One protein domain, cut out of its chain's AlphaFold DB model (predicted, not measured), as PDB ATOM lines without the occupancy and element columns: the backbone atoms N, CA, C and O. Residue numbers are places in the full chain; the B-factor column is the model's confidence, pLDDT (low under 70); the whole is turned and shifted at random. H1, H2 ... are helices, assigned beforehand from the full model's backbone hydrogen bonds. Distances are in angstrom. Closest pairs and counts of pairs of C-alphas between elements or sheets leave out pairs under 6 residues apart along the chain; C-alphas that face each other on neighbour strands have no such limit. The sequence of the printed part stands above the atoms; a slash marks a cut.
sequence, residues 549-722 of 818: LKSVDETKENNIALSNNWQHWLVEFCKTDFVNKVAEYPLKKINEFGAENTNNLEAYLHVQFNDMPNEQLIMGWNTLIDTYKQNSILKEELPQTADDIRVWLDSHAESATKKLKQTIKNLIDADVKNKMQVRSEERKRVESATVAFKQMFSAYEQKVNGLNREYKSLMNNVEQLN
ATOM      1  N   LEU A 549      61.833 -44.899 -78.623       82.62
ATOM      2  CA  LEU A 549      60.435 -44.925 -79.046       82.62
ATOM      3  C   LEU A 549      59.457 -45.009 -77.868       82.62
ATOM      4  O   LEU A 549      58.332 -44.540 -77.985       82.62
ATOM      5  N   LYS A 550      59.875 -45.563 -76.725       83.88
ATOM      6  CA  LYS A 550      58.973 -45.866 -75.607       83.88
ATOM      7  C   LYS A 550      58.660 -44.659 -74.701       83.88
ATOM      8  O   LYS A 550      57.571 -44.577 -74.150       83.88
ATOM      9  N   SER A 551      59.576 -43.702 -74.527       82.50
ATOM     10  CA  SER A 551      59.489 -42.696 -73.445       82.50
ATOM     11  C   SER A 551      58.547 -41.499 -73.680       82.50
ATOM     12  O   SER A 551      58.281 -40.739 -72.749       82.50
ATOM     13  N   VAL A 552      58.078 -41.267 -74.910       77.38
ATOM     14  CA  VAL A 552      57.260 -40.082 -75.253       77.38
ATOM     15  C   VAL A 552      55.822 -40.215 -74.749       77.38
ATOM     16  O   VAL A 552      55.282 -39.265 -74.175       77.38
ATOM     17  N   ASP A 553      55.225 -41.393 -74.913       79.56
ATOM     18  CA  ASP A 553      53.823 -41.637 -74.567       79.56
ATOM     19  C   ASP A 553      53.582 -41.518 -73.054       79.56
ATOM     20  O   ASP A 553      52.646 -40.848 -72.613       79.56
ATOM     21  N   GLU A 554      54.504 -42.044 -72.246       81.31
ATOM     22  CA  GLU A 554      54.386 -42.069 -70.785       81.31
ATOM     23  C   GLU A 554      54.396 -40.662 -70.132       81.31
ATOM     24  O   GLU A 554      53.894 -40.490 -69.021       81.31
ATOM     25  N   THR A 555      54.914 -39.613 -70.789       79.94
ATOM     26  CA  THR A 555      54.954 -38.252 -70.203       79.94
ATOM     27  C   THR A 555      53.605 -37.529 -70.299       79.94
ATOM     28  O   THR A 555      53.218 -36.804 -69.381       79.94
ATOM     29  N   LYS A 556      52.854 -37.729 -71.390       77.94
ATOM     30  CA  LYS A 556      51.580 -37.033 -71.650       77.94
ATOM     31  C   LYS A 556      50.477 -37.458 -70.677       77.94
ATOM     32  O   LYS A 556      49.686 -36.622 -70.241       77.94
ATOM     33  N   GLU A 557      50.452 -38.738 -70.319       83.19
ATOM     34  CA  GLU A 557      49.469 -39.303 -69.391       83.19
ATOM     35  C   GLU A 557      49.590 -38.710 -67.980       83.19
ATOM     36  O   GLU A 557      48.582 -38.430 -67.328       83.19
ATOM     37  N   ASN A 558      50.814 -38.427 -67.526       83.25
ATOM     38  CA  ASN A 558      51.056 -37.920 -66.174       83.25
ATOM     39  C   ASN A 558      50.497 -36.503 -65.953       83.25
ATOM     40  O   ASN A 558      49.981 -36.214 -64.875       83.25
ATOM     41  N   ASN A 559      50.541 -35.631 -66.966       81.19
ATOM     42  CA  ASN A 559      50.089 -34.237 -66.845       81.19
ATOM     43  C   ASN A 559      48.566 -34.121 -66.671       81.19
ATOM     44  O   ASN A 559      48.092 -33.275 -65.913       81.19
ATOM     45  N   ILE A 560      47.796 -34.967 -67.363       82.00
ATOM     46  CA  ILE A 560      46.324 -34.965 -67.307       82.00
ATOM     47  C   ILE A 560      45.842 -35.377 -65.910       82.00
ATOM     48  O   ILE A 560      44.920 -34.770 -65.364       82.00
ATOM     49  N   ALA A 561      46.499 -36.369 -65.305       84.12
ATOM     50  CA  ALA A 561      46.135 -36.881 -63.987       84.12
ATOM     51  C   ALA A 561      46.218 -35.810 -62.883       84.12
ATOM     52  O   ALA A 561      45.338 -35.739 -62.027       84.12
ATOM     53  N   LEU A 562      47.236 -34.943 -62.921       82.44
ATOM     54  CA  LEU A 562      47.419 -33.893 -61.914       82.44
ATOM     55  C   LEU A 562      46.279 -32.860 -61.932       82.44
ATOM     56  O   LEU A 562      45.769 -32.474 -60.883       82.44
ATOM     57  N   SER A 563      45.854 -32.434 -63.123       79.88
ATOM     58  CA  SER A 563      44.834 -31.388 -63.271       79.88
ATOM     59  C   SER A 563      43.452 -31.825 -62.771       79.88
ATOM     60  O   SER A 563      42.717 -31.012 -62.214       79.88
ATOM     61  N   ASN A 564      43.100 -33.102 -62.948       84.19
ATOM     62  CA  ASN A 564      41.812 -33.644 -62.504       84.19
ATOM     63  C   ASN A 564      41.721 -33.729 -60.975       84.19
ATOM     64  O   ASN A 564      40.705 -33.361 -60.389       84.19
ATOM     65  N   ASN A 565      42.800 -34.167 -60.326       84.56
ATOM     66  CA  ASN A 565      42.845 -34.289 -58.870       84.56
ATOM     67  C   ASN A 565      42.722 -32.914 -58.175       84.56
ATOM     68  O   ASN A 565      42.119 -32.814 -57.108       84.56
ATOM     69  N   TRP A 566      43.225 -31.846 -58.809       83.12
ATOM     70  CA  TRP A 566      43.132 -30.474 -58.300       83.12
ATOM     71  C   TRP A 566      41.680 -29.987 -58.208       83.12
ATOM     72  O   TRP A 566      41.267 -29.442 -57.185       83.12
ATOM     73  N   GLN A 567      40.887 -30.231 -59.257       81.00
ATOM     74  CA  GLN A 567      39.469 -29.851 -59.301       81.00
ATOM     75  C   GLN A 567      38.654 -30.550 -58.217       81.00
ATOM     76  O   GLN A 567      37.848 -29.916 -57.538       81.00
ATOM     77  N   HIS A 568      38.882 -31.852 -58.047       84.25
ATOM     78  CA  HIS A 568      38.168 -32.648 -57.053       84.25
ATOM     79  C   HIS A 568      38.379 -32.097 -55.642       84.25
ATOM     80  O   HIS A 568      37.425 -31.902 -54.893       84.25
ATOM     81  N   TRP A 569      39.631 -31.778 -55.305       85.44
ATOM     82  CA  TRP A 569      39.989 -31.264 -53.989       85.44
ATOM     83  C   TRP A 569      39.310 -29.924 -53.660       85.44
ATOM     84  O   TRP A 569      38.828 -29.736 -52.542       85.44
ATOM     85  N   LEU A 570      39.222 -29.010 -54.633       83.56
ATOM     86  CA  LEU A 570      38.569 -27.712 -54.439       83.56
ATOM     87  C   LEU A 570      37.078 -27.850 -54.121       83.56
ATOM     88  O   LEU A 570      36.596 -27.229 -53.174       83.56
ATOM     89  N   VAL A 571      36.357 -28.653 -54.908       78.50
ATOM     90  CA  VAL A 571      34.901 -28.826 -54.768       78.50
ATOM     91  C   VAL A 571      34.543 -29.489 -53.440       78.50
ATOM     92  O   VAL A 571      33.549 -29.125 -52.818       78.50
ATOM     93  N   GLU A 572      35.344 -30.454 -53.001       81.38
ATOM     94  CA  GLU A 572      35.017 -31.282 -51.842       81.38
ATOM     95  C   GLU A 572      35.226 -30.562 -50.498       81.38
ATOM     96  O   GLU A 572      34.460 -30.778 -49.555       81.38
ATOM     97  N   PHE A 573      36.234 -29.687 -50.381       81.38
ATOM     98  CA  PHE A 573      36.679 -29.212 -49.063       81.38
ATOM     99  C   PHE A 573      36.537 -27.705 -48.807       81.38
ATOM    100  O   PHE A 573      36.383 -27.304 -47.645       81.38
ATOM    101  N   CYS A 574      36.562 -26.860 -49.840       80.75
ATOM    102  CA  CYS A 574      36.779 -25.418 -49.685       80.75
ATOM    103  C   CYS A 574      35.503 -24.560 -49.577       80.75
ATOM    104  O   CYS A 574      34.404 -24.974 -49.941       80.75
ATOM    105  N   LYS A 575      35.659 -23.311 -49.096       64.62
ATOM    106  CA  LYS A 575      34.574 -22.310 -49.081       64.62
ATOM    107  C   LYS A 575      34.100 -21.976 -50.496       64.62
ATOM    108  O   LYS A 575      34.929 -21.754 -51.375       64.62
ATOM    109  N   THR A 576      32.792 -21.832 -50.697       71.75
ATOM    110  CA  THR A 576      32.172 -21.583 -52.015       71.75
ATOM    111  C   THR A 576      32.748 -20.337 -52.706       71.75
ATOM    112  O   THR A 576      33.045 -20.365 -53.899       71.75
ATOM    113  N   ASP A 577      33.030 -19.279 -51.942       65.75
ATOM    114  CA  ASP A 577      33.638 -18.041 -52.458       65.75
ATOM    115  C   ASP A 577      35.109 -18.208 -52.871       65.75
ATOM    116  O   ASP A 577      35.615 -17.465 -53.715       65.75
ATOM    117  N   PHE A 578      35.816 -19.171 -52.269       76.31
ATOM    118  CA  PHE A 578      37.195 -19.492 -52.623       76.31
ATOM    119  C   PHE A 578      37.248 -20.370 -53.873       76.31
ATOM    120  O   PHE A 578      37.999 -20.054 -54.793       76.31
ATOM    121  N   VAL A 579      36.407 -21.407 -53.949       77.00
ATOM    122  CA  VAL A 579      36.327 -22.322 -55.103       77.00
ATOM    123  C   VAL A 579      36.142 -21.547 -56.407       77.00
ATOM    124  O   VAL A 579      36.911 -21.741 -57.348       77.00
ATOM    125  N   ASN A 580      35.219 -20.581 -56.433       75.88
ATOM    126  CA  ASN A 580      34.953 -19.766 -57.621       75.88
ATOM    127  C   ASN A 580      36.163 -18.935 -58.097       75.88
ATOM    128  O   ASN A 580      36.227 -18.575 -59.268       75.88
ATOM    129  N   LYS A 581      37.137 -18.626 -57.225       71.94
ATOM    130  CA  LYS A 581      38.338 -17.852 -57.598       71.94
ATOM    131  C   LYS A 581      39.469 -18.706 -58.163       71.94
ATOM    132  O   LYS A 581      40.303 -18.175 -58.895       71.94
ATOM    133  N   VAL A 582      39.547 -19.983 -57.785       73.56
ATOM    134  CA  VAL A 582      40.718 -20.835 -58.077       73.56
ATOM    135  C   VAL A 582      40.410 -22.073 -58.921       73.56
ATOM    136  O   VAL A 582      41.337 -22.766 -59.343       73.56
ATOM    137  N   ALA A 583      39.136 -22.329 -59.230       70.12
ATOM    138  CA  ALA A 583      38.728 -23.436 -60.091       70.12
ATOM    139  C   ALA A 583      39.374 -23.376 -61.488       70.12
ATOM    140  O   ALA A 583      39.736 -24.407 -62.032       70.12
ATOM    141  N   GLU A 584      39.615 -22.201 -62.068       75.62
ATOM    142  CA  GLU A 584      40.134 -22.094 -63.446       75.62
ATOM    143  C   GLU A 584      41.670 -21.965 -63.554       75.62
ATOM    144  O   GLU A 584      42.201 -21.449 -64.540       75.62
ATOM    145  N   TYR A 585      42.437 -22.411 -62.554       79.88
ATOM    146  CA  TYR A 585      43.902 -22.308 -62.613       79.88
ATOM    147  C   TYR A 585      44.510 -23.270 -63.667       79.88
ATOM    148  O   TYR A 585      44.215 -24.462 -63.637       79.88
ATOM    149  N   PRO A 586      45.395 -22.819 -64.588       77.88
ATOM    150  CA  PRO A 586      46.113 -23.705 -65.518       77.88
ATOM    151  C   PRO A 586      47.194 -24.542 -64.810       77.88
ATOM    152  O   PRO A 586      47.700 -24.124 -63.774       77.88
ATOM    153  N   LEU A 587      47.640 -25.665 -65.405       79.81
ATOM    154  CA  LEU A 587      48.572 -26.634 -64.777       79.81
ATOM    155  C   LEU A 587      49.833 -25.993 -64.172       79.81
ATOM    156  O   LEU A 587      50.324 -26.429 -63.132       79.81
ATOM    157  N   LYS A 588      50.351 -24.935 -64.804       76.50
ATOM    158  CA  LYS A 588      51.475 -24.166 -64.264       76.50
ATOM    159  C   LYS A 588      51.106 -23.464 -62.948       76.50
ATOM    160  O   LYS A 588      51.806 -23.649 -61.963       76.50
ATOM    161  N   LYS A 589      49.973 -22.753 -62.910       78.12
ATOM    162  CA  LYS A 589      49.454 -22.103 -61.694       78.12
ATOM    163  C   LYS A 589      48.983 -23.098 -60.635       78.12
ATOM    164  O   LYS A 589      49.084 -22.799 -59.455       78.12
ATOM    165  N   ILE A 590      48.496 -24.274 -61.039       83.88
ATOM    166  CA  ILE A 590      48.175 -25.374 -60.118       83.88
ATOM    167  C   ILE A 590      49.449 -25.804 -59.376       83.88
ATOM    168  O   ILE A 590      49.462 -25.835 -58.150       83.88
ATOM    169  N   ASN A 591      50.542 -26.055 -60.105       76.56
ATOM    170  CA  ASN A 591      51.837 -26.386 -59.501       76.56
ATOM    171  C   ASN A 591      52.399 -25.251 -58.627       76.56
ATOM    172  O   ASN A 591      52.916 -25.527 -57.547       76.56
ATOM    173  N   GLU A 592      52.265 -23.992 -59.054       80.38
ATOM    174  CA  GLU A 592      52.685 -22.822 -58.262       80.38
ATOM    175  C   GLU A 592      51.882 -22.714 -56.953       80.38
ATOM    176  O   GLU A 592      52.463 -22.606 -55.876       80.38
ATOM    177  N   PHE A 593      50.555 -22.860 -57.012       78.31
ATOM    178  CA  PHE A 593      49.715 -22.825 -55.815       78.31
ATOM    179  C   PHE A 593      50.048 -23.966 -54.846       78.31
ATOM    180  O   PHE A 593      50.114 -23.748 -53.632       78.31
ATOM    181  N   GLY A 594      50.267 -25.172 -55.385       79.81
ATOM    182  CA  GLY A 594      50.740 -26.334 -54.636       79.81
ATOM    183  C   GLY A 594      51.982 -26.007 -53.811       79.81
ATOM    184  O   GLY A 594      52.019 -26.271 -52.610       79.81
ATOM    185  N   ALA A 595      52.966 -25.356 -54.428       72.75
ATOM    186  CA  ALA A 595      54.201 -24.976 -53.756       72.75
ATOM    187  C   ALA A 595      53.991 -23.933 -52.639       72.75
ATOM    188  O   ALA A 595      54.655 -24.009 -51.606       72.75
ATOM    189  N   GLU A 596      53.062 -22.988 -52.810       77.56
ATOM    190  CA  GLU A 596      52.920 -21.828 -51.917       77.56
ATOM    191  C   GLU A 596      52.032 -22.068 -50.683       77.56
ATOM    192  O   GLU A 596      52.341 -21.584 -49.596       77.56
ATOM    193  N   ASN A 597      50.934 -22.824 -50.808       71.69
ATOM    194  CA  ASN A 597      49.866 -22.831 -49.789       71.69
ATOM    195  C   ASN A 597      49.787 -24.112 -48.946       71.69
ATOM    196  O   ASN A 597      48.893 -24.268 -48.116       71.69
ATOM    197  N   THR A 598      50.757 -25.010 -49.103       74.00
ATOM    198  CA  THR A 598      50.788 -26.343 -48.478       74.00
ATOM    199  C   THR A 598      50.646 -26.348 -46.936       74.00
ATOM    200  O   THR A 598      50.237 -27.365 -46.370       74.00
ATOM    201  N   ASN A 599      50.954 -25.241 -46.242       72.44
ATOM    202  CA  ASN A 599      50.989 -25.169 -44.770       72.44
ATOM    203  C   ASN A 599      49.937 -24.243 -44.120       72.44
ATOM    204  O   ASN A 599      49.909 -24.163 -42.896       72.44
ATOM    205  N   ASN A 600      49.081 -23.551 -44.882       71.12
ATOM    206  CA  ASN A 600      48.100 -22.593 -44.336       71.12
ATOM    207  C   ASN A 600      46.713 -22.771 -44.977       71.12
ATOM    208  O   ASN A 600      46.147 -21.850 -45.559       71.12
ATOM    209  N   LEU A 601      46.192 -24.000 -44.928       80.00
ATOM    210  CA  LEU A 601      44.942 -24.357 -45.607       80.00
ATOM    211  C   LEU A 601      43.682 -24.017 -44.798       80.00
ATOM    212  O   LEU A 601      42.625 -23.810 -45.390       80.00
ATOM    213  N   GLU A 602      43.783 -23.912 -43.469       67.38
ATOM    214  CA  GLU A 602      42.621 -23.753 -42.579       67.38
ATOM    215  C   GLU A 602      41.786 -22.498 -42.889       67.38
ATOM    216  O   GLU A 602      40.558 -22.539 -42.817       67.38
ATOM    217  N   ALA A 603      42.421 -21.403 -43.325       68.69
ATOM    218  CA  ALA A 603      41.735 -20.156 -43.678       68.69
ATOM    219  C   ALA A 603      40.700 -20.321 -44.816       68.69
ATOM    220  O   ALA A 603      39.720 -19.565 -44.896       68.69
ATOM    221  N   TYR A 604      40.888 -21.332 -45.673       79.19
ATOM    222  CA  TYR A 604      40.116 -21.562 -46.895       79.19
ATOM    223  C   TYR A 604      38.975 -22.595 -46.734       79.19
ATOM    224  O   TYR A 604      38.291 -22.905 -47.713       79.19
ATOM    225  N   LEU A 605      38.714 -23.087 -45.511       77.56
ATOM    226  CA  LEU A 605      37.722 -24.137 -45.188       77.56
ATOM    227  C   LEU A 605      36.529 -23.586 -44.341       77.56
ATOM    228  O   LEU A 605      36.729 -22.708 -43.507       77.56
ATOM    229  N   HIS A 606      35.275 -24.027 -44.572       63.31
ATOM    230  CA  HIS A 606      34.004 -23.529 -43.941       63.31
ATOM    231  C   HIS A 606      33.813 -23.845 -42.425       63.31
ATOM    232  O   HIS A 606      34.180 -24.938 -42.020       63.31
ATOM    233  N   VAL A 607      33.166 -22.959 -41.616       62.56
ATOM    234  CA  VAL A 607      32.756 -23.184 -40.185       62.56
ATOM    235  C   VAL A 607      31.500 -22.349 -39.766       62.56
ATOM    236  O   VAL A 607      31.525 -21.134 -39.938       62.56
ATOM    237  N   GLN A 608      30.439 -22.923 -39.149       55.41
ATOM    238  CA  GLN A 608      29.334 -22.195 -38.446       55.41
ATOM    239  C   GLN A 608      28.748 -23.019 -37.275       55.41
ATOM    240  O   GLN A 608      28.326 -24.132 -37.549       55.41
ATOM    241  N   PHE A 609      28.653 -22.518 -36.018       57.12
ATOM    242  CA  PHE A 609      28.002 -23.283 -34.915       57.12
ATOM    243  C   PHE A 609      27.441 -22.523 -33.681       57.12
ATOM    244  O   PHE A 609      27.246 -23.154 -32.642       57.12
ATOM    245  N   ASN A 610      27.133 -21.221 -33.740       56.16
ATOM    246  CA  ASN A 610      26.517 -20.547 -32.576       56.16
ATOM    247  C   ASN A 610      24.975 -20.557 -32.536       56.16
ATOM    248  O   ASN A 610      24.444 -20.346 -31.457       56.16
ATOM    249  N   ASP A 611      24.270 -20.916 -33.619       55.00
ATOM    250  CA  ASP A 611      22.801 -20.748 -33.691       55.00
ATOM    251  C   ASP A 611      21.998 -22.040 -33.936       55.00
ATOM    252  O   ASP A 611      20.849 -21.978 -34.370       55.00
ATOM    253  N   MET A 612      22.550 -23.233 -33.679       59.06
ATOM    254  CA  MET A 612      21.734 -24.449 -33.807       59.06
ATOM    255  C   MET A 612      20.936 -24.730 -32.522       59.06
ATOM    256  O   MET A 612      21.550 -25.000 -31.480       59.06
ATOM    257  N   PRO A 613      19.584 -24.704 -32.569       54.62
ATOM    258  CA  PRO A 613      18.765 -25.059 -31.421       54.62
ATOM    259  C   PRO A 613      19.082 -26.505 -31.054       54.62
ATOM    260  O   PRO A 613      18.998 -27.402 -31.891       54.62
ATOM    261  N   ASN A 614      19.484 -26.751 -29.804       68.00
ATOM    262  CA  ASN A 614      19.618 -28.127 -29.351       68.00
ATOM    263  C   ASN A 614      18.202 -28.689 -29.189       68.00
ATOM    264  O   ASN A 614      17.599 -28.585 -28.123       68.00
ATOM    265  N   GLU A 615      17.666 -29.254 -30.270       64.44
ATOM    266  CA  GLU A 615      16.331 -29.848 -30.302       64.44
ATOM    267  C   GLU A 615      16.172 -30.917 -29.214       64.44
ATOM    268  O   GLU A 615      15.106 -31.022 -28.613       64.44
ATOM    269  N   GLN A 616      17.241 -31.643 -28.865       68.25
ATOM    270  CA  GLN A 616      17.220 -32.613 -27.767       68.25
ATOM    271  C   GLN A 616      17.131 -31.945 -26.387       68.25
ATOM    272  O   GLN A 616      16.435 -32.457 -25.510       68.25
ATOM    273  N   LEU A 617      17.787 -30.795 -26.194       75.12
ATOM    274  CA  LEU A 617      17.667 -29.989 -24.975       75.12
ATOM    275  C   LEU A 617      16.252 -29.416 -24.842       75.12
ATOM    276  O   LEU A 617      15.662 -29.514 -23.772       75.12
ATOM    277  N   ILE A 618      15.692 -28.895 -25.938       72.19
ATOM    278  CA  ILE A 618      14.317 -28.376 -25.988       72.19
ATOM    279  C   ILE A 618      13.306 -29.498 -25.698       72.19
ATOM    280  O   ILE A 618      12.410 -29.335 -24.871       72.19
ATOM    281  N   MET A 619      13.462 -30.675 -26.313       73.62
ATOM    282  CA  MET A 619      12.591 -31.833 -26.067       73.62
ATOM    283  C   MET A 619      12.673 -32.342 -24.621       73.62
ATOM    284  O   MET A 619      11.644 -32.626 -23.999       73.62
ATOM    285  N   GLY A 620      13.880 -32.469 -24.064       76.75
ATOM    286  CA  GLY A 620      14.043 -32.937 -22.689       76.75
ATOM    287  C   GLY A 620      13.561 -31.905 -21.661       76.75
ATOM    288  O   GLY A 620      12.985 -32.289 -20.643       76.75
ATOM    289  N   TRP A 621      13.700 -30.612 -21.958       78.62
ATOM    290  CA  TRP A 621      13.134 -29.516 -21.172       78.62
ATOM    291  C   TRP A 621      11.605 -29.575 -21.101       78.62
ATOM    292  O   TRP A 621      11.042 -29.587 -20.008       78.62
ATOM    293  N   ASN A 622      10.930 -29.732 -22.242       76.94
ATOM    294  CA  ASN A 622       9.470 -29.868 -22.273       76.94
ATOM    295  C   ASN A 622       8.988 -31.093 -21.473       76.94
ATOM    296  O   ASN A 622       8.022 -31.016 -20.716       76.94
ATOM    297  N   THR A 623       9.720 -32.209 -21.552       77.31
ATOM    298  CA  THR A 623       9.426 -33.426 -20.772       77.31
ATOM    299  C   THR A 623       9.566 -33.195 -19.259       77.31
ATOM    300  O   THR A 623       8.795 -33.734 -18.455       77.31
ATOM    301  N   LEU A 624      10.551 -32.385 -18.851       77.75
ATOM    302  CA  LEU A 624      10.781 -32.015 -17.456       77.75
ATOM    303  C   LEU A 624       9.623 -31.177 -16.897       77.75
ATOM    304  O   LEU A 624       9.164 -31.465 -15.787       77.75
ATOM    305  N   ILE A 625       9.119 -30.207 -17.667       78.44
ATOM    306  CA  ILE A 625       7.968 -29.373 -17.288       78.44
ATOM    307  C   ILE A 625       6.726 -30.241 -17.034       78.44
ATOM    308  O   ILE A 625       6.129 -30.169 -15.955       78.44
ATOM    309  N   ASP A 626       6.370 -31.115 -17.980       73.81
ATOM    310  CA  ASP A 626       5.162 -31.948 -17.889       73.81
ATOM    311  C   ASP A 626       5.171 -32.893 -16.679       73.81
ATOM    312  O   ASP A 626       4.150 -33.084 -16.005       73.81
ATOM    313  N   THR A 627       6.338 -33.460 -16.361       75.69
ATOM    314  CA  THR A 627       6.498 -34.448 -15.284       75.69
ATOM    315  C   THR A 627       6.306 -33.836 -13.890       75.69
ATOM    316  O   THR A 627       5.818 -34.508 -12.978       75.69
ATOM    317  N   TYR A 628       6.658 -32.558 -13.704       76.56
ATOM    318  CA  TYR A 628       6.692 -31.903 -12.389       76.56
ATOM    319  C   TYR A 628       5.705 -30.733 -12.235       76.56
ATOM    320  O   TYR A 628       5.798 -29.992 -11.259       76.56
ATOM    321  N   LYS A 629       4.702 -30.611 -13.115       72.81
ATOM    322  CA  LYS A 629       3.733 -29.493 -13.183       72.81
ATOM    323  C   LYS A 629       3.024 -29.070 -11.882       72.81
ATOM    324  O   LYS A 629       2.494 -27.969 -11.803       72.81
ATOM    325  N   GLN A 630       2.955 -29.933 -10.861       63.00
ATOM    326  CA  GLN A 630       2.361 -29.581  -9.559       63.00
ATOM    327  C   GLN A 630       3.339 -28.875  -8.600       63.00
ATOM    328  O   GLN A 630       2.924 -28.407  -7.541       63.00
ATOM    329  N   ASN A 631       4.623 -28.786  -8.953       69.69
ATOM    330  CA  ASN A 631       5.642 -28.110  -8.159       69.69
ATOM    331  C   ASN A 631       5.447 -26.584  -8.216       69.69
ATOM    332  O   ASN A 631       5.235 -26.030  -9.290       69.69
ATOM    333  N   SER A 632       5.525 -25.899  -7.071       62.56
ATOM    334  CA  SER A 632       5.252 -24.457  -6.977       62.56
ATOM    335  C   SER A 632       6.185 -23.597  -7.830       62.56
ATOM    336  O   SER A 632       5.760 -22.549  -8.292       62.56
ATOM    337  N   ILE A 633       7.414 -24.061  -8.079       66.38
ATOM    338  CA  ILE A 633       8.431 -23.340  -8.866       66.38
ATOM    339  C   ILE A 633       8.114 -23.343 -10.371       66.38
ATOM    340  O   ILE A 633       8.605 -22.503 -11.109       66.38
ATOM    341  N   LEU A 634       7.259 -24.258 -10.838       68.38
ATOM    342  CA  LEU A 634       6.884 -24.390 -12.251       68.38
ATOM    343  C   LEU A 634       5.518 -23.749 -12.570       68.38
ATOM    344  O   LEU A 634       4.913 -24.077 -13.587       68.38
ATOM    345  N   LYS A 635       4.997 -22.882 -11.686       60.12
ATOM    346  CA  LYS A 635       3.721 -22.161 -11.886       60.12
ATOM    347  C   LYS A 635       3.886 -20.744 -12.454       60.12
ATOM    348  O   LYS A 635       2.878 -20.122 -12.778       60.12
ATOM    349  N   GLU A 636       5.114 -20.249 -12.561       61.12
ATOM    350  CA  GLU A 636       5.459 -18.980 -13.219       61.12
ATOM    351  C   GLU A 636       5.759 -19.219 -14.714       61.12
ATOM    352  O   GLU A 636       5.912 -20.368 -15.123       61.12
ATOM    353  N   GLU A 637       5.784 -18.178 -15.556       63.62
ATOM    354  CA  GLU A 637       6.014 -18.327 -17.009       63.62
ATOM    355  C   GLU A 637       7.350 -19.040 -17.319       63.62
ATOM    356  O   GLU A 637       8.409 -18.638 -16.839       63.62
ATOM    357  N   LEU A 638       7.301 -20.111 -18.130       71.31
ATOM    358  CA  LEU A 638       8.443 -20.991 -18.433       71.31
ATOM    359  C   LEU A 638       8.977 -20.786 -19.873       71.31
ATOM    360  O   LEU A 638       8.172 -20.671 -20.801       71.31
ATOM    361  N   PRO A 639      10.310 -20.792 -20.093       75.56
ATOM    362  CA  PRO A 639      10.937 -20.501 -21.395       75.56
ATOM    363  C   PRO A 639      10.856 -21.636 -22.428       75.56
ATOM    364  O   PRO A 639      10.643 -22.798 -22.080       75.56
ATOM    365  N   GLN A 640      11.056 -21.286 -23.713       68.19
ATOM    366  CA  GLN A 640      10.822 -22.171 -24.874       68.19
ATOM    367  C   GLN A 640      12.010 -22.347 -25.854       68.19
ATOM    368  O   GLN A 640      11.960 -23.260 -26.677       68.19
ATOM    369  N   THR A 641      13.076 -21.533 -25.811       73.56
ATOM    370  CA  THR A 641      14.232 -21.671 -26.734       73.56
ATOM    371  C   THR A 641      15.415 -22.373 -26.069       73.56
ATOM    372  O   THR A 641      15.570 -22.297 -24.856       73.56
ATOM    373  N   ALA A 642      16.285 -23.045 -26.834       68.75
ATOM    374  CA  ALA A 642      17.424 -23.778 -26.266       68.75
ATOM    375  C   ALA A 642      18.353 -22.891 -25.418       68.75
ATOM    376  O   ALA A 642      18.856 -23.360 -24.402       68.75
ATOM    377  N   ASP A 643      18.584 -21.637 -25.814       71.50
ATOM    378  CA  ASP A 643      19.419 -20.708 -25.047       71.50
ATOM    379  C   ASP A 643      18.715 -20.205 -23.788       71.50
ATOM    380  O   ASP A 643      19.298 -20.266 -22.705       71.50
ATOM    381  N   ASP A 644      17.439 -19.830 -23.883       70.81
ATOM    382  CA  ASP A 644      16.675 -19.368 -22.717       70.81
ATOM    383  C   ASP A 644      16.442 -20.502 -21.705       70.81
ATOM    384  O   ASP A 644      16.473 -20.292 -20.494       70.81
ATOM    385  N   ILE A 645      16.273 -21.735 -22.194       75.25
ATOM    386  CA  ILE A 645      16.184 -22.955 -21.385       75.25
ATOM    387  C   ILE A 645      17.471 -23.175 -20.587       75.25
ATOM    388  O   ILE A 645      17.393 -23.516 -19.409       75.25
ATOM    389  N   ARG A 646      18.652 -22.964 -21.189       76.19
ATOM    390  CA  ARG A 646      19.942 -23.069 -20.476       76.19
ATOM    391  C   ARG A 646      20.004 -22.060 -19.333       76.19
ATOM    392  O   ARG A 646      20.277 -22.439 -18.199       76.19
ATOM    393  N   VAL A 647      19.670 -20.803 -19.624       74.62
ATOM    394  CA  VAL A 647      19.675 -19.707 -18.640       74.62
ATOM    395  C   VAL A 647      18.695 -19.978 -17.491       74.62
ATOM    396  O   VAL A 647      18.992 -19.717 -16.320       74.62
ATOM    397  N   TRP A 648      17.529 -20.544 -17.795       73.75
ATOM    398  CA  TRP A 648      16.546 -20.901 -16.776       73.75
ATOM    399  C   TRP A 648      16.990 -22.081 -15.919       73.75
ATOM    400  O   TRP A 648      16.905 -22.009 -14.690       73.75
ATOM    401  N   LEU A 649      17.488 -23.155 -16.548       76.88
ATOM    402  CA  LEU A 649      17.975 -24.347 -15.849       76.88
ATOM    403  C   LEU A 649      19.066 -23.983 -14.836       76.88
ATOM    404  O   LEU A 649      19.065 -24.539 -13.739       76.88
ATOM    405  N   ASP A 650      19.926 -23.017 -15.159       71.88
ATOM    406  CA  ASP A 650      20.997 -22.559 -14.269       71.88
ATOM    407  C   ASP A 650      20.494 -21.708 -13.086       71.88
ATOM    408  O   ASP A 650      21.034 -21.805 -11.985       71.88
ATOM    409  N   SER A 651      19.437 -20.909 -13.265       70.00
ATOM    410  CA  SER A 651      18.957 -19.959 -12.241       70.00
ATOM    411  C   SER A 651      18.017 -20.570 -11.191       70.00
ATOM    412  O   SER A 651      18.013 -20.127 -10.043       70.00
ATOM    413  N   HIS A 652      17.244 -21.603 -11.539       65.25
ATOM    414  CA  HIS A 652      16.197 -22.165 -10.663       65.25
ATOM    415  C   HIS A 652      16.539 -23.551 -10.086       65.25
ATOM    416  O   HIS A 652      15.762 -24.137  -9.325       65.25
ATOM    417  N   ALA A 653      17.722 -24.091 -10.399       64.88
ATOM    418  CA  ALA A 653      18.155 -25.410  -9.938       64.88
ATOM    419  C   ALA A 653      18.287 -25.533  -8.407       64.88
ATOM    420  O   ALA A 653      18.175 -26.640  -7.872       64.88
ATOM    421  N   GLU A 654      18.564 -24.445  -7.677       66.00
ATOM    422  CA  GLU A 654      18.899 -24.510  -6.245       66.00
ATOM    423  C   GLU A 654      17.701 -24.559  -5.298       66.00
ATOM    424  O   GLU A 654      17.766 -25.256  -4.285       66.00
ATOM    425  N   SER A 655      16.604 -23.897  -5.654       61.56
ATOM    426  CA  SER A 655      15.361 -23.831  -4.876       61.56
ATOM    427  C   SER A 655      14.443 -25.046  -5.095       61.56
ATOM    428  O   SER A 655      13.479 -25.246  -4.355       61.56
ATOM    429  N   ALA A 656      14.753 -25.901  -6.076       66.31
ATOM    430  CA  ALA A 656      13.957 -27.063  -6.457       66.31
ATOM    431  C   ALA A 656      14.033 -28.245  -5.469       66.31
ATOM    432  O   ALA A 656      15.065 -28.553  -4.871       66.31
ATOM    433  N   THR A 657      12.937 -29.010  -5.371       71.81
ATOM    434  CA  THR A 657      12.931 -30.280  -4.618       71.81
ATOM    435  C   THR A 657      13.970 -31.270  -5.169       71.81
ATOM    436  O   THR A 657      14.228 -31.317  -6.373       71.81
ATOM    437  N   LYS A 658      14.534 -32.124  -4.303       73.19
ATOM    438  CA  LYS A 658      15.684 -33.000  -4.615       73.19
ATOM    439  C   LYS A 658      15.547 -33.822  -5.913       73.19
ATOM    440  O   LYS A 658      16.532 -33.988  -6.627       73.19
ATOM    441  N   LYS A 659      14.347 -34.326  -6.237       70.56
ATOM    442  CA  LYS A 659      14.090 -35.093  -7.477       70.56
ATOM    443  C   LYS A 659      14.151 -34.229  -8.747       70.56
ATOM    444  O   LYS A 659      14.702 -34.672  -9.754       70.56
ATOM    445  N   LEU A 660      13.634 -33.001  -8.697       72.75
ATOM    446  CA  LEU A 660      13.634 -32.079  -9.837       72.75
ATOM    447  C   LEU A 660      15.063 -31.625 -10.176       72.75
ATOM    448  O   LEU A 660      15.469 -31.698 -11.334       72.75
ATOM    449  N   LYS A 661      15.869 -31.298  -9.156       74.62
ATOM    450  CA  LYS A 661      17.273 -30.874  -9.315       74.62
ATOM    451  C   LYS A 661      18.139 -31.904 -10.054       74.62
ATOM    452  O   LYS A 661      18.964 -31.540 -10.888       74.62
ATOM    453  N   GLN A 662      17.925 -33.198  -9.802       76.75
ATOM    454  CA  GLN A 662      18.661 -34.254 -10.506       76.75
ATOM    455  C   GLN A 662      18.301 -34.331 -11.997       76.75
ATOM    456  O   GLN A 662      19.162 -34.610 -12.825       76.75
ATOM    457  N   THR A 663      17.039 -34.076 -12.344       75.69
ATOM    458  CA  THR A 663      16.577 -34.135 -13.739       75.69
ATOM    459  C   THR A 663      17.109 -32.938 -14.536       75.69
ATOM    460  O   THR A 663      17.595 -33.122 -15.649       75.69
ATOM    461  N   ILE A 664      17.119 -31.745 -13.923       77.69
ATOM    462  CA  ILE A 664      17.744 -30.522 -14.463       77.69
ATOM    463  C   ILE A 664      19.221 -30.763 -14.797       77.69
ATOM    464  O   ILE A 664      19.663 -30.491 -15.909       77.69
ATOM    465  N   LYS A 665      19.978 -31.346 -13.860       78.62
ATOM    466  CA  LYS A 665      21.409 -31.605 -14.056       78.62
ATOM    467  C   LYS A 665      21.690 -32.529 -15.247       78.62
ATOM    468  O   LYS A 665      22.572 -32.244 -16.050       78.62
ATOM    469  N   ASN A 666      20.914 -33.603 -15.392       80.31
ATOM    470  CA  ASN A 666      21.094 -34.549 -16.495       80.31
ATOM    471  C   ASN A 666      20.873 -33.896 -17.876       80.31
ATOM    472  O   ASN A 666      21.504 -34.295 -18.851       80.31
ATOM    473  N   LEU A 667      19.982 -32.904 -17.956       77.75
ATOM    474  CA  LEU A 667      19.708 -32.142 -19.176       77.75
ATOM    475  C   LEU A 667      20.893 -31.259 -19.592       77.75
ATOM    476  O   LEU A 667      21.266 -31.253 -20.764       77.75
ATOM    477  N   ILE A 668      21.519 -30.574 -18.631       76.69
ATOM    478  CA  ILE A 668      22.706 -29.737 -18.871       76.69
ATOM    479  C   ILE A 668      23.881 -30.591 -19.366       76.69
ATOM    480  O   ILE A 668      24.509 -30.269 -20.378       76.69
ATOM    481  N   ASP A 669      24.147 -31.719 -18.700       79.06
ATOM    482  CA  ASP A 669      25.263 -32.604 -19.053       79.06
ATOM    483  C   ASP A 669      25.130 -33.162 -20.488       79.06
ATOM    484  O   ASP A 669      26.128 -33.337 -21.198       79.06
ATOM    485  N   ALA A 670      23.901 -33.402 -20.957       77.62
ATOM    486  CA  ALA A 670      23.639 -33.863 -22.320       77.62
ATOM    487  C   ALA A 670      23.949 -32.794 -23.391       77.62
ATOM    488  O   ALA A 670      24.520 -33.125 -24.433       77.62
ATOM    489  N   ASP A 671      23.635 -31.516 -23.143       77.00
ATOM    490  CA  ASP A 671      23.918 -30.414 -24.082       77.00
ATOM    491  C   ASP A 671      25.423 -30.201 -24.290       77.00
ATOM    492  O   ASP A 671      25.899 -30.085 -25.425       77.00
ATOM    493  N   VAL A 672      26.193 -30.223 -23.198       76.31
ATOM    494  CA  VAL A 672      27.656 -30.075 -23.245       76.31
ATOM    495  C   VAL A 672      28.288 -31.180 -24.092       76.31
ATOM    496  O   VAL A 672      29.181 -30.915 -24.904       76.31
ATOM    497  N   LYS A 673      27.802 -32.419 -23.950       77.62
ATOM    498  CA  LYS A 673      28.311 -33.563 -24.711       77.62
ATOM    499  C   LYS A 673      28.086 -33.405 -26.218       77.62
ATOM    500  O   LYS A 673      29.002 -33.685 -26.992       77.62
ATOM    501  N   ASN A 674      26.920 -32.914 -26.637       76.81
ATOM    502  CA  ASN A 674      26.612 -32.701 -28.053       76.81
ATOM    503  C   ASN A 674      27.558 -31.664 -28.697       76.81
ATOM    504  O   ASN A 674      28.151 -31.914 -29.748       76.81
ATOM    505  N   LYS A 675      27.812 -30.538 -28.011       72.19
ATOM    506  CA  LYS A 675      28.739 -29.493 -28.496       72.19
ATOM    507  C   LYS A 675      30.164 -30.011 -28.723       72.19
ATOM    508  O   LYS A 675      30.834 -29.581 -29.664       72.19
ATOM    509  N   MET A 676      30.649 -30.927 -27.881       72.50
ATOM    510  CA  MET A 676      31.984 -31.511 -28.061       72.50
ATOM    511  C   MET A 676      32.068 -32.438 -29.277       72.50
ATOM    512  O   MET A 676      33.079 -32.413 -29.980       72.50
ATOM    513  N   GLN A 677      31.028 -33.232 -29.544       77.19
ATOM    514  CA  GLN A 677      31.029 -34.177 -30.661       77.19
ATOM    515  C   GLN A 677      31.145 -33.451 -32.006       77.19
ATOM    516  O   GLN A 677      32.055 -33.752 -32.784       77.19
ATOM    517  N   VAL A 678      30.315 -32.427 -32.205       72.00
ATOM    518  CA  VAL A 678      30.319 -31.564 -33.392       72.00
ATOM    519  C   VAL A 678      31.705 -30.972 -33.671       72.00
ATOM    520  O   VAL A 678      32.209 -31.040 -34.791       72.00
ATOM    521  N   ARG A 679      32.379 -30.426 -32.645       69.94
ATOM    522  CA  ARG A 679      33.728 -29.852 -32.811       69.94
ATOM    523  C   ARG A 679      34.770 -30.886 -33.245       69.94
ATOM    524  O   ARG A 679      35.731 -30.529 -33.925       69.94
ATOM    525  N   SER A 680      34.617 -32.149 -32.842       74.81
ATOM    526  CA  SER A 680      35.558 -33.210 -33.222       74.81
ATOM    527  C   SER A 680      35.409 -33.636 -34.685       74.81
ATOM    528  O   SER A 680      36.404 -33.986 -35.320       74.81
ATOM    529  N   GLU A 681      34.189 -33.589 -35.224       77.44
ATOM    530  CA  GLU A 681      33.899 -34.002 -36.598       77.44
ATOM    531  C   GLU A 681      34.492 -33.011 -37.613       77.44
ATOM    532  O   GLU A 681      35.132 -33.439 -38.573       77.44
ATOM    533  N   GLU A 682      34.434 -31.701 -37.349       72.69
ATOM    534  CA  GLU A 682      35.028 -30.703 -38.255       72.69
ATOM    535  C   GLU A 682      36.559 -30.768 -38.289       72.69
ATOM    536  O   GLU A 682      37.168 -30.685 -39.356       72.69
ATOM    537  N   ARG A 683      37.205 -30.992 -37.135       74.12
ATOM    538  CA  ARG A 683      38.669 -31.130 -37.091       74.12
ATOM    539  C   ARG A 683      39.146 -32.272 -37.999       74.12
ATOM    540  O   ARG A 683      40.131 -32.112 -38.714       74.12
ATOM    541  N   LYS A 684      38.414 -33.394 -38.028       80.06
ATOM    542  CA  LYS A 684      38.720 -34.532 -38.914       80.06
ATOM    543  C   LYS A 684      38.546 -34.189 -40.396       80.06
ATOM    544  O   LYS A 684      39.307 -34.685 -41.230       80.06
ATOM    545  N   ARG A 685      37.571 -33.341 -40.737       80.38
ATOM    546  CA  ARG A 685      37.332 -32.896 -42.118       80.38
ATOM    547  C   ARG A 685      38.494 -32.051 -42.647       80.38
ATOM    548  O   ARG A 685      39.010 -32.334 -43.726       80.38
ATOM    549  N   VAL A 686      38.946 -31.067 -41.865       78.81
ATOM    550  CA  VAL A 686      40.068 -30.170 -42.215       78.81
ATOM    551  C   VAL A 686      41.379 -30.936 -42.428       78.81
ATOM    552  O   VAL A 686      42.120 -30.684 -43.385       78.81
ATOM    553  N   GLU A 687      41.659 -31.909 -41.563       78.88
ATOM    554  CA  GLU A 687      42.862 -32.735 -41.663       78.88
ATOM    555  C   GLU A 687      42.842 -33.615 -42.926       78.88
ATOM    556  O   GLU A 687      43.833 -33.680 -43.658       78.88
ATOM    557  N   SER A 688      41.683 -34.200 -43.249       82.44
ATOM    558  CA  SER A 688      41.493 -35.004 -44.465       82.44
ATOM    559  C   SER A 688      41.726 -34.185 -45.741       82.44
ATOM    560  O   SER A 688      42.431 -34.642 -46.646       82.44
ATOM    561  N   ALA A 689      41.228 -32.944 -45.784       80.94
ATOM    562  CA  ALA A 689      41.465 -32.026 -46.899       80.94
ATOM    563  C   ALA A 689      42.966 -31.761 -47.105       80.94
ATOM    564  O   ALA A 689      43.483 -31.827 -48.220       80.94
ATOM    565  N   THR A 690      43.695 -31.496 -46.022       80.88
ATOM    566  CA  THR A 690      45.123 -31.150 -46.083       80.88
ATOM    567  C   THR A 690      45.986 -32.303 -46.609       80.88
ATOM    568  O   THR A 690      46.929 -32.084 -47.373       80.88
ATOM    569  N   VAL A 691      45.665 -33.546 -46.238       83.56
ATOM    570  CA  VAL A 691      46.396 -34.737 -46.703       83.56
ATOM    571  C   VAL A 691      46.181 -34.983 -48.198       83.56
ATOM    572  O   VAL A 691      47.153 -35.224 -48.919       83.56
ATOM    573  N   ALA A 692      44.936 -34.872 -48.673       84.31
ATOM    574  CA  ALA A 692      44.595 -35.086 -50.080       84.31
ATOM    575  C   ALA A 692      45.370 -34.137 -51.016       84.31
ATOM    576  O   ALA A 692      45.901 -34.562 -52.043       84.31
ATOM    577  N   PHE A 693      45.527 -32.872 -50.612       85.12
ATOM    578  CA  PHE A 693      46.280 -31.867 -51.363       85.12
ATOM    579  C   PHE A 693      47.754 -32.250 -51.580       85.12
ATOM    580  O   PHE A 693      48.267 -32.203 -52.700       85.12
ATOM    581  N   LYS A 694      48.449 -32.659 -50.509       83.38
ATOM    582  CA  LYS A 694      49.890 -32.966 -50.545       83.38
ATOM    583  C   LYS A 694      50.210 -34.191 -51.405       83.38
ATOM    584  O   LYS A 694      51.210 -34.201 -52.122       83.38
ATOM    585  N   GLN A 695      49.375 -35.227 -51.342       85.69
ATOM    586  CA  GLN A 695      49.627 -36.487 -52.050       85.69
ATOM    587  C   GLN A 695      49.633 -36.310 -53.569       85.69
ATOM    588  O   GLN A 695      50.530 -36.816 -54.249       85.69
ATOM    589  N   MET A 696      48.678 -35.546 -54.092       84.94
ATOM    590  CA  MET A 696      48.503 -35.329 -55.524       84.94
ATOM    591  C   MET A 696      49.771 -34.805 -56.225       84.94
ATOM    592  O   MET A 696      50.165 -35.355 -57.253       84.94
ATOM    593  N   PHE A 697      50.425 -33.771 -55.687       85.25
ATOM    594  CA  PHE A 697      51.595 -33.162 -56.336       85.25
ATOM    595  C   PHE A 697      52.839 -34.056 -56.293       85.25
ATOM    596  O   PHE A 697      53.568 -34.149 -57.281       85.25
ATOM    597  N   SER A 698      53.053 -34.781 -55.192       82.88
ATOM    598  CA  SER A 698      54.216 -35.668 -55.050       82.88
ATOM    599  C   SER A 698      54.238 -36.816 -56.072       82.88
ATOM    600  O   SER A 698      55.299 -37.188 -56.577       82.88
ATOM    601  N   ALA A 699      53.067 -37.357 -56.428       84.31
ATOM    602  CA  ALA A 699      52.950 -38.482 -57.355       84.31
ATOM    603  C   ALA A 699      53.307 -38.105 -58.804       84.31
ATOM    604  O   ALA A 699      53.818 -38.931 -59.563       84.31
ATOM    605  N   TYR A 700      53.043 -36.860 -59.196       86.12
ATOM    606  CA  TYR A 700      53.302 -36.368 -60.544       86.12
ATOM    607  C   TYR A 700      54.806 -36.221 -60.836       86.12
ATOM    608  O   TYR A 700      55.298 -36.693 -61.864       86.12
ATOM    609  N   GLU A 701      55.561 -35.631 -59.909       83.75
ATOM    610  CA  GLU A 701      56.980 -35.312 -60.100       83.75
ATOM    611  C   GLU A 701      57.876 -36.559 -60.240       83.75
ATOM    612  O   GLU A 701      58.854 -36.565 -60.995       83.75
ATOM    613  N   GLN A 702      57.537 -37.653 -59.555       83.56
ATOM    614  CA  GLN A 702      58.339 -38.878 -59.594       83.56
ATOM    615  C   GLN A 702      58.360 -39.534 -60.979       83.56
ATOM    616  O   GLN A 702      59.405 -40.027 -61.410       83.56
ATOM    617  N   LYS A 703      57.237 -39.524 -61.704       85.19
ATOM    618  CA  LYS A 703      57.112 -40.262 -62.967       85.19
ATOM    619  C   LYS A 703      57.888 -39.621 -64.119       85.19
ATOM    620  O   LYS A 703      58.603 -40.316 -64.835       85.19
ATOM    621  N   VAL A 704      57.824 -38.297 -64.267       84.12
ATOM    622  CA  VAL A 704      58.530 -37.571 -65.346       84.12
ATOM    623  C   VAL A 704      60.047 -37.735 -65.231       84.12
ATOM    624  O   VAL A 704      60.761 -37.898 -66.223       84.12
ATOM    625  N   ASN A 705      60.547 -37.754 -64.001       83.25
ATOM    626  CA  ASN A 705      61.968 -37.905 -63.743       83.25
ATOM    627  C   ASN A 705      62.511 -39.307 -64.076       83.25
ATOM    628  O   ASN A 705      63.710 -39.425 -64.321       83.25
ATOM    629  N   GLY A 706      61.679 -40.353 -64.111       84.88
ATOM    630  CA  GLY A 706      62.113 -41.719 -64.431       84.88
ATOM    631  C   GLY A 706      62.535 -41.894 -65.894       84.88
ATOM    632  O   GLY A 706      63.625 -42.383 -66.178       84.88
ATOM    633  N   LEU A 707      61.719 -41.411 -66.826       85.31
ATOM    634  CA  LEU A 707      61.877 -41.656 -68.267       85.31
ATOM    635  C   LEU A 707      63.125 -41.031 -68.887       85.31
ATOM    636  O   LEU A 707      63.857 -41.663 -69.649       85.31
ATOM    637  N   ASN A 708      63.397 -39.775 -68.544       84.12
ATOM    638  CA  ASN A 708      64.527 -39.031 -69.102       84.12
ATOM    639  C   ASN A 708      65.884 -39.646 -68.705       84.12
ATOM    640  O   ASN A 708      66.904 -39.399 -69.353       84.12
ATOM    641  N   ARG A 709      65.915 -40.443 -67.630       82.12
ATOM    642  CA  ARG A 709      67.147 -41.060 -67.130       82.12
ATOM    643  C   ARG A 709      67.597 -42.224 -68.005       82.12
ATOM    644  O   ARG A 709      68.784 -42.340 -68.290       82.12
ATOM    645  N   GLU A 710      66.674 -43.047 -68.474       81.69
ATOM    646  CA  GLU A 710      67.018 -44.286 -69.172       81.69
ATOM    647  C   GLU A 710      67.392 -44.041 -70.650       81.69
ATOM    648  O   GLU A 710      68.373 -44.606 -71.139       81.69
ATOM    649  N   TYR A 711      66.760 -43.062 -71.318       83.19
ATOM    650  CA  TYR A 711      67.101 -42.641 -72.693       83.19
ATOM    651  C   TYR A 711      68.564 -42.262 -72.856       83.19
ATOM    652  O   TYR A 711      69.280 -42.707 -73.757       83.19
ATOM    653  N   LYS A 712      69.007 -41.397 -71.953       80.31
ATOM    654  CA  LYS A 712      70.363 -40.871 -71.969       80.31
ATOM    655  C   LYS A 712      71.382 -41.960 -71.655       80.31
ATOM    656  O   LYS A 712      72.522 -41.845 -72.095       80.31
ATOM    657  N   SER A 713      70.981 -43.012 -70.941       84.69
ATOM    658  CA  SER A 713      71.873 -44.100 -70.546       84.69
ATOM    659  C   SER A 713      72.357 -44.907 -71.752       84.69
ATOM    660  O   SER A 713      73.557 -45.117 -71.925       84.69
ATOM    661  N   LEU A 714      71.448 -45.316 -72.635       81.44
ATOM    662  CA  LEU A 714      71.795 -46.200 -73.748       81.44
ATOM    663  C   LEU A 714      72.474 -45.480 -74.920       81.44
ATOM    664  O   LEU A 714      73.396 -46.050 -75.501       81.44
ATOM    665  N   MET A 715      72.083 -44.229 -75.233       82.06
ATOM    666  CA  MET A 715      72.738 -43.417 -76.288       82.06
ATOM    667  C   MET A 715      74.247 -43.404 -76.090       82.06
ATOM    668  O   MET A 715      75.038 -43.551 -77.015       82.06
ATOM    669  N   ASN A 716      74.612 -43.257 -74.828       69.69
ATOM    670  CA  ASN A 716      75.968 -43.051 -74.404       69.69
ATOM    671  C   ASN A 716      76.806 -44.336 -74.511       69.69
ATOM    672  O   ASN A 716      77.962 -44.280 -74.909       69.69
ATOM    673  N   ASN A 717      76.236 -45.509 -74.227       84.56
ATOM    674  CA  ASN A 717      76.984 -46.774 -74.214       84.56
ATOM    675  C   ASN A 717      77.547 -47.166 -75.600       84.56
ATOM    676  O   ASN A 717      78.646 -47.702 -75.733       84.56
ATOM    677  N   VAL A 718      76.791 -46.863 -76.649       83.00
ATOM    678  CA  VAL A 718      77.108 -47.179 -78.049       83.00
ATOM    679  C   VAL A 718      78.304 -46.400 -78.547       83.00
ATOM    680  O   VAL A 718      79.338 -46.951 -78.931       83.00
ATOM    681  N   GLU A 719      78.153 -45.087 -78.481       81.19
ATOM    682  CA  GLU A 719      79.172 -44.149 -78.894       81.19
ATOM    683  C   GLU A 719      80.460 -44.374 -78.085       81.19
ATOM    684  O   GLU A 719      81.567 -44.267 -78.617       81.19
ATOM    685  N   GLN A 720      80.339 -44.797 -76.822       78.94
ATOM    686  CA  GLN A 720      81.487 -45.092 -75.968       78.94
ATOM    687  C   GLN A 720      82.387 -46.209 -76.501       78.94
ATOM    688  O   GLN A 720      83.615 -46.076 -76.479       78.94
ATOM    689  N   LEU A 721      81.834 -47.320 -76.975       85.19
ATOM    690  CA  LEU A 721      82.664 -48.479 -77.295       85.19
ATOM    691  C   LEU A 721      83.368 -48.362 -78.655       85.19
ATOM    692  O   LEU A 721      84.493 -48.851 -78.797       85.19
ATOM    693  N   ASN A 722      82.777 -47.675 -79.632       80.94
ATOM    694  CA  ASN A 722      83.357 -47.586 -80.984       80.94
ATOM    695  C   ASN A 722      84.545 -46.646 -81.000       80.94
ATOM    696  O   ASN A 722      85.620 -46.927 -81.545       80.94
TER     697      ASN A 722
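This is residues 549 to 722 of the 818 residues of an uncharacterized protein of Aliivibrio wodanis (UniProt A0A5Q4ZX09). One long helix, H6, makes a rod, with H4 and H5 near its beginning and H1 and H3 farther along, H2 near H1. Residues 712 to 722 stick out. The printed part has 174 residues with six named helices, H1 to H6: all helix, extended, radius of gyration of the C-alphas 30.3 A, spans 109 by 31 by 22 A.

The hub H6, residues 658 to 722, touches H1, residues 553 to 573, with residues 685 to 707 alone; the closest C-alphas, of Phe 573 and Ala 689, are 6.0 A apart. H4, residues 615 to 628, and H5, residues 642 to 652, form a side-by-side bundle with H6. In H4, H5 and H3, residues 587 to 597, every O i to N i+4 pair is within hydrogen-bond range; in H6, 34 of 61 are.

H6 runs 103.1 A from C-alpha 658 at (15.684, -33.000, -4.615) to C-alpha 722 at (83.357, -47.586, -80.984).

Links H3 to H4 and H4 to H5 are long; 32 printed residues have pLDDT under 70.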